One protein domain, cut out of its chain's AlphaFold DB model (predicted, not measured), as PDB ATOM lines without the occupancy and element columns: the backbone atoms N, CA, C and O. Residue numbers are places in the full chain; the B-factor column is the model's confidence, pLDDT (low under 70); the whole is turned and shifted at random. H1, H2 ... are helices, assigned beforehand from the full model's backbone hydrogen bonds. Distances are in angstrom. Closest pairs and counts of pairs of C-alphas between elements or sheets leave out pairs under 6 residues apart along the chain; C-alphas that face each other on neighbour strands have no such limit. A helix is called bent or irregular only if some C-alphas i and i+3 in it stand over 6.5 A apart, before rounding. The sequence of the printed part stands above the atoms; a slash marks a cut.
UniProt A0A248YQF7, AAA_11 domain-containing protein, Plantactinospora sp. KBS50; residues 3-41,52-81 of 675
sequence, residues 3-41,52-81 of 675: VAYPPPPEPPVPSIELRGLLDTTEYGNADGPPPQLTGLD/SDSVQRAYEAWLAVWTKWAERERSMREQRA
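This is residues 3 to 41 and 52 to 81 of the 675 residues of the protein "AAA_11 domain-containing protein" of Plantactinospora sp. KBS50 (UniProt A0A248YQF7). One long helix, H2, makes the length of a rod, with the extended residues 3 to 15 running alongside it. The short helix H1 sits near the beginning of H2, and residues 20 to 41 loop back over the long helix's side. The printed part has 69 residues, with two named helices, H1 then H2, and no named strand; the class is all helix, though under half of the residues, 33, are in named elements. It is only just loose, close to compact, with a radius of gyration of the C-alphas of 13.5 A and spans of 47 by 20 by 15 A.

H2, residues 53 to 81, has a kink of 31 degrees near residue 75; it is neither bent nor irregular, but only just: C-alphas 75 and 78 are 6.3 A apart. With residues 55 to 59 alone it touches H1, residues 16 to 19; the closest C-alphas, of Leu 18 and Tyr 59, are 7.0 A apart. In H2, 23 of 25 O i to N i+4 pairs are within hydrogen-bond range; H1 is too short for such a pair.

H2 measures 41.2 A, from C-alpha 53 at (-39.027, -7.096, -10.449) to C-alpha 81 at (-51.071, -21.463, -47.112). H1 measures 5.3 A and begins at C-alpha 16, (-44.991, -21.231, -14.339).

The farthest C-alphas, of Val 3 and Ser 52, are 46.6 A apart. Residues 42 to 51, in the link across the cut from H1 to H2, are not printed; C-alphas 41 and 52 are 16.5 A apart. The pLDDT is under 70 at residues 17 to 28, 31, 38 to 41 and 52 to 53.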
ATOM      1  N   VAL A   3     -42.010 -25.313 -53.305       82.44
ATOM      2  CA  VAL A   3     -42.537 -24.921 -51.995       82.44
ATOM      3  C   VAL A   3     -42.387 -26.105 -51.052       82.44
ATOM      4  O   VAL A   3     -43.047 -27.123 -51.232       82.44
ATOM      5  N   ALA A   4     -41.508 -25.985 -50.059       83.06
ATOM      6  CA  ALA A   4     -41.401 -26.960 -48.974       83.06
ATOM      7  C   ALA A   4     -42.454 -26.678 -47.900       83.06
ATOM      8  O   ALA A   4     -42.773 -25.505 -47.675       83.06
ATOM      9  N   TYR A   5     -42.953 -27.720 -47.232       80.88
ATOM     10  CA  TYR A   5     -43.821 -27.564 -46.068       80.88
ATOM     11  C   TYR A   5     -43.012 -27.081 -44.849       80.88
ATOM     12  O   TYR A   5     -42.157 -27.814 -44.347       80.88
ATOM     13  N   PRO A   6     -43.249 -25.862 -44.329       78.12
ATOM     14  CA  PRO A   6     -42.666 -25.439 -43.062       78.12
ATOM     15  C   PRO A   6     -43.473 -26.062 -41.912       78.12
ATOM     16  O   PRO A   6     -44.669 -25.770 -41.804       78.12
ATOM     17  N   PRO A   7     -42.870 -26.872 -41.021       75.06
ATOM     18  CA  PRO A   7     -43.568 -27.312 -39.820       75.06
ATOM     19  C   PRO A   7     -43.918 -26.094 -38.948       75.06
ATOM     20  O   PRO A   7     -43.099 -25.174 -38.840       75.06
ATOM     21  N   PRO A   8     -45.113 -26.056 -38.327       75.44
ATOM     22  CA  PRO A   8     -45.492 -24.960 -37.443       75.44
ATOM     23  C   PRO A   8     -44.499 -24.877 -36.268       75.44
ATOM     24  O   PRO A   8     -44.355 -25.862 -35.540       75.44
ATOM     25  N   PRO A   9     -43.789 -23.751 -36.068       76.38
ATOM     26  CA  PRO A   9     -42.939 -23.568 -34.900       76.38
ATOM     27  C   PRO A   9     -43.787 -23.585 -33.622       76.38
ATOM     28  O   PRO A   9     -44.795 -22.883 -33.532       76.38
ATOM     29  N   GLU A  10     -43.366 -24.351 -32.616       78.12
ATOM     30  CA  GLU A  10     -44.060 -24.383 -31.326       78.12
ATOM     31  C   GLU A  10     -44.035 -22.995 -30.657       78.12
ATOM     32  O   GLU A  10     -42.978 -22.350 -30.631       78.12
ATOM     33  N   PRO A  11     -45.172 -22.512 -30.122       81.31
ATOM     34  CA  PRO A  11     -45.213 -21.241 -29.414       81.31
ATOM     35  C   PRO A  11     -44.353 -21.314 -28.145       81.31
ATOM     36  O   PRO A  11     -44.374 -22.328 -27.439       81.31
ATOM     37  N   PRO A  12     -43.600 -20.252 -27.805       82.31
ATOM     38  CA  PRO A  12     -42.751 -20.261 -26.627       82.31
ATOM     39  C   PRO A  12     -43.603 -20.343 -25.365       82.31
ATOM     40  O   PRO A  12     -44.387 -19.445 -25.056       82.31
ATOM     41  N   VAL A  13     -43.425 -21.425 -24.614       80.12
ATOM     42  CA  VAL A  13     -44.220 -21.684 -23.418       80.12
ATOM     43  C   VAL A  13     -43.788 -20.737 -22.288       80.12
ATOM     44  O   VAL A  13     -42.614 -20.756 -21.906       80.12
ATOM     45  N   PRO A  14     -44.697 -19.925 -21.717       79.12
ATOM     46  CA  PRO A  14     -44.361 -19.063 -20.589       79.12
ATOM     47  C   PRO A  14     -43.999 -19.885 -19.342       79.12
ATOM     48  O   PRO A  14     -44.482 -21.011 -19.144       79.12
ATOM     49  N   SER A  15     -43.142 -19.317 -18.487       77.25
ATOM     50  CA  SER A  15     -42.762 -19.915 -17.202       77.25
ATOM     51  C   SER A  15     -43.978 -20.061 -16.278       77.25
ATOM     52  O   SER A  15     -44.998 -19.396 -16.457       77.25
ATOM     53  N   ILE A  16     -43.886 -20.941 -15.275       73.81
ATOM     54  CA  ILE A  16     -44.991 -21.231 -14.339       73.81
ATOM     55  C   ILE A  16     -45.510 -19.948 -13.659       73.81
ATOM     56  O   ILE A  16     -46.714 -19.802 -13.482       73.81
ATOM     57  N   GLU A  17     -44.615 -19.003 -13.361       68.62
ATOM     58  CA  GLU A  17     -44.932 -17.701 -12.758       68.62
ATOM     59  C   GLU A  17     -45.710 -16.768 -13.703       68.62
ATOM     60  O   GLU A  17     -46.551 -15.995 -13.253       68.62
ATOM     61  N   LEU A  18     -45.469 -16.860 -15.016       67.44
ATOM     62  CA  LEU A  18     -46.122 -16.035 -16.039       67.44
ATOM     63  C   LEU A  18     -47.452 -16.631 -16.521       67.44
ATOM     64  O   LEU A  18     -48.344 -15.890 -16.923       67.44
ATOM     65  N   ARG A  19     -47.627 -17.958 -16.450       67.94
ATOM     66  CA  ARG A  19     -48.855 -18.652 -16.893       67.94
ATOM     67  C   ARG A  19     -50.122 -18.215 -16.156       67.94
ATOM     68  O   ARG A  19     -51.199 -18.335 -16.723       67.94
ATOM     69  N   GLY A  20     -49.998 -17.756 -14.909       65.56
ATOM     70  CA  GLY A  20     -51.124 -17.253 -14.113       65.56
ATOM     71  C   GLY A  20     -51.434 -15.765 -14.314       65.56
ATOM     72  O   GLY A  20     -52.455 -15.303 -13.818       65.56
ATOM     73  N   LEU A  21     -50.556 -15.028 -15.007       67.19
ATOM     74  CA  LEU A  21     -50.628 -13.571 -15.204       67.19
ATOM     75  C   LEU A  21     -50.807 -13.167 -16.678       67.19
ATOM     76  O   LEU A  21     -51.033 -11.995 -16.971       67.19
ATOM     77  N   LEU A  22     -50.693 -14.117 -17.604       67.62
ATOM     78  CA  LEU A  22     -50.951 -13.941 -19.032       67.62
ATOM     79  C   LEU A  22     -52.313 -14.542 -19.374       67.62
ATOM     80  O   LEU A  22     -52.654 -15.614 -18.870       67.62
ATOM     81  N   ASP A  23     -53.070 -13.895 -20.262       64.19
ATOM     82  CA  ASP A  23     -54.286 -14.506 -20.793       64.19
ATOM     83  C   ASP A  23     -53.906 -15.772 -21.578       64.19
ATOM     84  O   ASP A  23     -53.196 -15.745 -22.590       64.19
ATOM     85  N   THR A  24     -54.337 -16.919 -21.053       57.44
ATOM     86  CA  THR A  24     -53.932 -18.247 -21.534       57.44
ATOM     87  C   THR A  24     -54.366 -18.548 -22.971       57.44
ATOM     88  O   THR A  24     -53.895 -19.526 -23.549       57.44
ATOM     89  N   THR A  25     -55.225 -17.708 -23.556       55.91
ATOM     90  CA  THR A  25     -55.749 -17.863 -24.917       55.91
ATOM     91  C   THR A  25     -55.000 -17.054 -25.983       55.91
ATOM     92  O   THR A  25     -55.125 -17.364 -27.168       55.91
ATOM     93  N   GLU A  26     -54.164 -16.078 -25.606       62.06
ATOM     94  CA  GLU A  26     -53.595 -15.110 -26.560       62.06
ATOM     95  C   GLU A  26     -52.172 -15.434 -27.034       62.06
ATOM     96  O   GLU A  26     -51.818 -15.136 -28.175       62.06
ATOM     97  N   TYR A  27     -51.344 -16.105 -26.226       68.31
ATOM     98  CA  TYR A  27     -49.929 -16.305 -26.582       68.31
ATOM     99  C   TYR A  27     -49.693 -17.296 -27.738       68.31
ATOM    100  O   TYR A  27     -48.599 -17.330 -28.300       68.31
ATOM    101  N   GLY A  28     -50.702 -18.085 -28.119       67.81
ATOM    102  CA  GLY A  28     -50.670 -18.938 -29.314       67.81
ATOM    103  C   GLY A  28     -51.045 -18.213 -30.613       67.81
ATOM    104  O   GLY A  28     -50.931 -18.801 -31.686       67.81
ATOM    105  N   ASN A  29     -51.492 -16.954 -30.543       76.06
ATOM    106  CA  ASN A  29     -51.940 -16.186 -31.699       76.06
ATOM    107  C   ASN A  29     -50.870 -15.186 -32.160       76.06
ATOM    108  O   ASN A  29     -50.759 -14.087 -31.624       76.06
ATOM    109  N   ALA A  30     -50.122 -15.529 -33.210       74.44
ATOM    110  CA  ALA A  30     -49.115 -14.634 -33.783       74.44
ATOM    111  C   ALA A  30     -49.695 -13.356 -34.435       74.44
ATOM    112  O   ALA A  30     -48.931 -12.428 -34.687       74.44
ATOM    113  N   ASP A  31     -51.002 -13.274 -34.721       69.81
ATOM    114  CA  ASP A  31     -51.643 -12.091 -35.336       69.81
ATOM    115  C   ASP A  31     -52.257 -11.126 -34.315       69.81
ATOM    116  O   ASP A  31     -52.643 -10.011 -34.668       69.81
ATOM    117  N   GLY A  32     -52.344 -11.545 -33.051       70.75
ATOM    118  CA  GLY A  32     -52.831 -10.707 -31.963       70.75
ATOM    119  C   GLY A  32     -51.828  -9.620 -31.552       70.75
ATOM    120  O   GLY A  32     -50.642  -9.688 -31.905       70.75
ATOM    121  N   PRO A  33     -52.281  -8.609 -30.786       73.75
ATOM    122  CA  PRO A  33     -51.365  -7.728 -30.071       73.75
ATOM    123  C   PRO A  33     -50.452  -8.551 -29.143       73.75
ATOM    124  O   PRO A  33     -50.817  -9.661 -28.751       73.75
ATOM    125  N   PRO A  34     -49.259  -8.037 -28.786       76.69
ATOM    126  CA  PRO A  34     -48.384  -8.727 -27.849       76.69
ATOM    127  C   PRO A  34     -49.143  -9.010 -26.538       76.69
ATOM    128  O   PRO A  34     -49.746  -8.080 -25.992       76.69
ATOM    129  N   PRO A  35     -49.130 -10.261 -26.043       77.44
ATOM    130  CA  PRO A  35     -49.912 -10.675 -24.880       77.44
ATOM    131  C   PRO A  35     -49.510  -9.861 -23.652       77.44
ATOM    132  O   PRO A  35     -48.331  -9.804 -23.311       77.44
ATOM    133  N   GLN A  36     -50.483  -9.224 -23.000       72.81
ATOM    134  CA  GLN A  36     -50.242  -8.303 -21.887       72.81
ATOM    135  C   GLN A  36     -50.328  -9.009 -20.528       72.81
ATOM    136  O   GLN A  36     -51.066  -9.980 -20.354       72.81
ATOM    137  N   LEU A  37     -49.595  -8.496 -19.535       71.25
ATOM    138  CA  LEU A  37     -49.757  -8.921 -18.144       71.25
ATOM    139  C   LEU A  37     -51.091  -8.400 -17.597       71.25
ATOM    140  O   LEU A  37     -51.333  -7.192 -17.542       71.25
ATOM    141  N   THR A  38     -51.942  -9.314 -17.142       64.50
ATOM    142  CA  THR A  38     -53.179  -8.968 -16.433       64.50
ATOM    143  C   THR A  38     -52.829  -8.376 -15.066       64.50
ATOM    144  O   THR A  38     -52.268  -9.052 -14.207       64.50
ATOM    145  N   GLY A  39     -53.123  -7.084 -14.873       58.22
ATOM    146  CA  GLY A  39     -52.878  -6.378 -13.607       58.22
ATOM    147  C   GLY A  39     -52.396  -4.927 -13.709       58.22
ATOM    148  O   GLY A  39     -52.249  -4.287 -12.672       58.22
ATOM    149  N   LEU A  40     -52.160  -4.387 -14.913       51.62
ATOM    150  CA  LEU A  40     -51.627  -3.023 -15.073       51.62
ATOM    151  C   LEU A  40     -52.668  -1.925 -15.338       51.62
ATOM    152  O   LEU A  40     -52.346  -0.761 -15.129       51.62
ATOM    153  N   ASP A  41     -53.918  -2.256 -15.671       44.00
ATOM    154  CA  ASP A  41     -54.963  -1.251 -15.891       44.00
ATOM    155  C   ASP A  41     -56.253  -1.589 -15.134       44.00
ATOM    156  O   ASP A  41     -57.088  -2.352 -15.616       44.00
ATOM    157  N   SER A  52     -43.507  -8.234  -8.838       66.06
ATOM    158  CA  SER A  52     -42.096  -8.348  -8.451       66.06
ATOM    159  C   SER A  52     -41.192  -8.054  -9.655       66.06
ATOM    160  O   SER A  52     -41.453  -8.554 -10.750       66.06
ATOM    161  N   ASP A  53     -40.084  -7.336  -9.447       69.00
ATOM    162  CA  ASP A  53     -39.027  -7.096 -10.449       69.00
ATOM    163  C   ASP A  53     -38.591  -8.379 -11.183       69.00
ATOM    164  O   ASP A  53     -38.191  -8.347 -12.348       69.00
ATOM    165  N   SER A  54     -38.661  -9.528 -10.503       71.25
ATOM    166  CA  SER A  54     -38.364 -10.841 -11.083       71.25
ATOM    167  C   SER A  54     -39.366 -11.259 -12.165       71.25
ATOM    168  O   SER A  54     -38.962 -11.788 -13.198       71.25
ATOM    169  N   VAL A  55     -40.655 -10.983 -11.955       75.06
ATOM    170  CA  VAL A  55     -41.749 -11.324 -12.878       75.06
ATOM    171  C   VAL A  55     -41.705 -10.421 -14.107       75.06
ATOM    172  O   VAL A  55     -41.877 -10.902 -15.225       75.06
ATOM    173  N   GLN A  56     -41.394  -9.135 -13.929       75.75
ATOM    174  CA  GLN A  56     -41.281  -8.198 -15.045       75.75
ATOM    175  C   GLN A  56     -40.093  -8.524 -15.963       75.75
ATOM    176  O   GLN A  56     -40.261  -8.583 -17.181       75.75
ATOM    177  N   ARG A  57     -38.923  -8.863 -15.403       77.69
ATOM    178  CA  ARG A  57     -37.776  -9.337 -16.204       77.69
ATOM    179  C   ARG A  57     -38.067 -10.659 -16.916       77.69
ATOM    180  O   ARG A  57     -37.640 -10.846 -18.054       77.69
ATOM    181  N   ALA A  58     -38.786 -11.578 -16.266       80.00
ATOM    182  CA  ALA A  58     -39.200 -12.835 -16.886       80.00
ATOM    183  C   ALA A  58     -40.160 -12.596 -18.066       80.00
ATOM    184  O   ALA A  58     -40.022 -13.244 -19.104       80.00
ATOM    185  N   TYR A  59     -41.090 -11.646 -17.928       81.25
ATOM    186  CA  TYR A  59     -42.006 -11.240 -18.992       81.25
ATOM    187  C   TYR A  59     -41.273 -10.596 -20.174       81.25
ATOM    188  O   TYR A  59     -41.486 -11.016 -21.305       81.25
ATOM    189  N   GLU A  60     -40.365  -9.644 -19.940       81.75
ATOM    190  CA  GLU A  60     -39.576  -8.998 -21.003       81.75
ATOM    191  C   GLU A  60     -38.711 -10.007 -21.777       81.75
ATOM    192  O   GLU A  60     -38.664  -9.985 -23.011       81.75
ATOM    193  N   ALA A  61     -38.073 -10.942 -21.065       83.12
ATOM    194  CA  ALA A  61     -37.284 -12.007 -21.678       83.12
ATOM    195  C   ALA A  61     -38.148 -12.952 -22.530       83.12
ATOM    196  O   ALA A  61     -37.757 -13.317 -23.640       83.12
ATOM    197  N   TRP A  62     -39.332 -13.330 -22.042       86.06
ATOM    198  CA  TRP A  62     -40.265 -14.175 -22.786       86.06
ATOM    199  C   TRP A  62     -40.893 -13.442 -23.982       86.06
ATOM    200  O   TRP A  62     -40.951 -14.010 -25.071       86.06
ATOM    201  N   LEU A  63     -41.270 -12.168 -23.835       84.31
ATOM    202  CA  LEU A  63     -41.842 -11.340 -24.902       84.31
ATOM    203  C   LEU A  63     -40.867 -11.176 -26.078       84.31
ATOM    204  O   LEU A  63     -41.280 -11.219 -27.237       84.31
ATOM    205  N   ALA A  64     -39.564 -11.057 -25.806       84.75
ATOM    206  CA  ALA A  64     -38.538 -11.028 -26.848       84.75
ATOM    207  C   ALA A  64     -38.471 -12.345 -27.650       84.75
ATOM    208  O   ALA A  64     -38.257 -12.325 -28.865       84.75
ATOM    209  N   VAL A  65     -38.670 -13.493 -26.992       85.88
ATOM    210  CA  VAL A  65     -38.740 -14.810 -27.651       85.88
ATOM    211  C   VAL A  65     -40.054 -14.962 -28.423       85.88
ATOM    212  O   VAL A  65     -40.035 -15.418 -29.566       85.88
ATOM    213  N   TRP A  66     -41.176 -14.529 -27.843       86.31
ATOM    214  CA  TRP A  66     -42.491 -14.540 -28.482       86.31
ATOM    215  C   TRP A  66     -42.536 -13.676 -29.739       86.31
ATOM    216  O   TRP A  66     -43.020 -14.135 -30.765       86.31
ATOM    217  N   THR A  67     -41.955 -12.477 -29.711       83.69
ATOM    218  CA  THR A  67     -41.928 -11.574 -30.873       83.69
ATOM    219  C   THR A  67     -41.164 -12.199 -32.041       83.69
ATOM    220  O   THR A  67     -41.665 -12.228 -33.163       83.69
ATOM    221  N   LYS A  68     -39.999 -12.809 -31.770       86.00
ATOM    222  CA  LYS A  68     -39.227 -13.552 -32.782       86.00
ATOM    223  C   LYS A  68     -39.988 -14.761 -33.327       86.00
ATOM    224  O   LYS A  68     -39.894 -15.061 -34.516       86.00
ATOM    225  N   TRP A  69     -40.721 -15.472 -32.470       88.62
ATOM    226  CA  TRP A  69     -41.590 -16.567 -32.895       88.62
ATOM    227  C   TRP A  69     -42.744 -16.059 -33.771       88.62
ATOM    228  O   TRP A  69     -42.964 -16.615 -34.842       88.62
ATOM    229  N   ALA A  70     -43.423 -14.981 -33.376       84.56
ATOM    230  CA  ALA A  70     -44.564 -14.418 -34.092       84.56
ATOM    231  C   ALA A  70     -44.164 -13.874 -35.475       84.56
ATOM    232  O   ALA A  70     -44.862 -14.118 -36.455       84.56
ATOM    233  N   GLU A  71     -43.014 -13.203 -35.590       84.69
ATOM    234  CA  GLU A  71     -42.447 -12.780 -36.881       84.69
ATOM    235  C   GLU A  71     -42.159 -13.976 -37.799       84.69
ATOM    236  O   GLU A  71     -42.524 -13.971 -38.978       84.69
ATOM    237  N   ARG A  72     -41.554 -15.036 -37.244       84.25
ATOM    238  CA  ARG A  72     -41.260 -16.276 -37.972       84.25
ATOM    239  C   ARG A  72     -42.539 -16.992 -38.415       84.25
ATOM    240  O   ARG A  72     -42.620 -17.433 -39.558       84.25
ATOM    241  N   GLU A  73     -43.540 -17.068 -37.544       85.25
ATOM    242  CA  GLU A  73     -44.842 -17.687 -37.807       85.25
ATOM    243  C   GLU A  73     -45.621 -16.938 -38.895       85.25
ATOM    244  O   GLU A  73     -46.149 -17.575 -39.808       85.25
ATOM    245  N   ARG A  74     -45.631 -15.595 -38.859       83.19
ATOM    246  CA  ARG A  74     -46.249 -14.748 -39.897       83.19
ATOM    247  C   ARG A  74     -45.602 -14.975 -41.264       83.19
ATOM    248  O   ARG A  74     -46.316 -15.222 -42.231       83.19
ATOM    249  N   SER A  75     -44.268 -14.977 -41.330       82.12
ATOM    250  CA  SER A  75     -43.528 -15.230 -42.575       82.12
ATOM    251  C   SER A  75     -43.772 -16.644 -43.125       82.12
ATOM    252  O   SER A  75     -43.994 -16.820 -44.321       82.12
ATOM    253  N   MET A  76     -43.808 -17.664 -42.262       84.81
ATOM    254  CA  MET A  76     -44.053 -19.055 -42.674       84.81
ATOM    255  C   MET A  76     -45.523 -19.365 -42.977       84.81
ATOM    256  O   MET A  76     -45.824 -20.401 -43.578       84.81
ATOM    257  N   ARG A  77     -46.470 -18.527 -42.538       84.50
ATOM    258  CA  ARG A  77     -47.903 -18.747 -42.766       84.50
ATOM    259  C   ARG A  77     -48.268 -18.644 -44.241       84.50
ATOM    260  O   ARG A  77     -48.988 -19.511 -44.725       84.50
ATOM    261  N   GLU A  78     -47.744 -17.651 -44.955       83.75
ATOM    262  CA  GLU A  78     -47.980 -17.500 -46.400       83.75
ATOM    263  C   GLU A  78     -47.444 -18.705 -47.183       83.75
ATOM    264  O   GLU A  78     -48.121 -19.247 -48.061       83.75
ATOM    265  N   GLN A  79     -46.259 -19.194 -46.804       85.75
ATOM    266  CA  GLN A  79     -45.675 -20.392 -47.398       85.75
ATOM    267  C   GLN A  79     -46.518 -21.646 -47.110       85.75
ATOM    268  O   GLN A  79     -46.786 -22.415 -48.033       85.75
ATOM    269  N   ARG A  80     -46.994 -21.840 -45.869       88.12
ATOM    270  CA  ARG A  80     -47.911 -22.944 -45.520       88.12
ATOM    271  C   ARG A  80     -49.227 -22.854 -46.279       88.12
ATOM    272  O   ARG A  80     -49.657 -23.856 -46.834       88.12
ATOM    273  N   ALA A  81     -49.837 -21.673 -46.358       87.38
ATOM    274  CA  ALA A  81     -51.071 -21.463 -47.112       87.38
ATOM    275  C   ALA A  81     -50.885 -21.823 -48.595       87.38
ATOM    276  O   ALA A  81     -51.718 -22.521 -49.174       87.38
TER     277      ALA A  81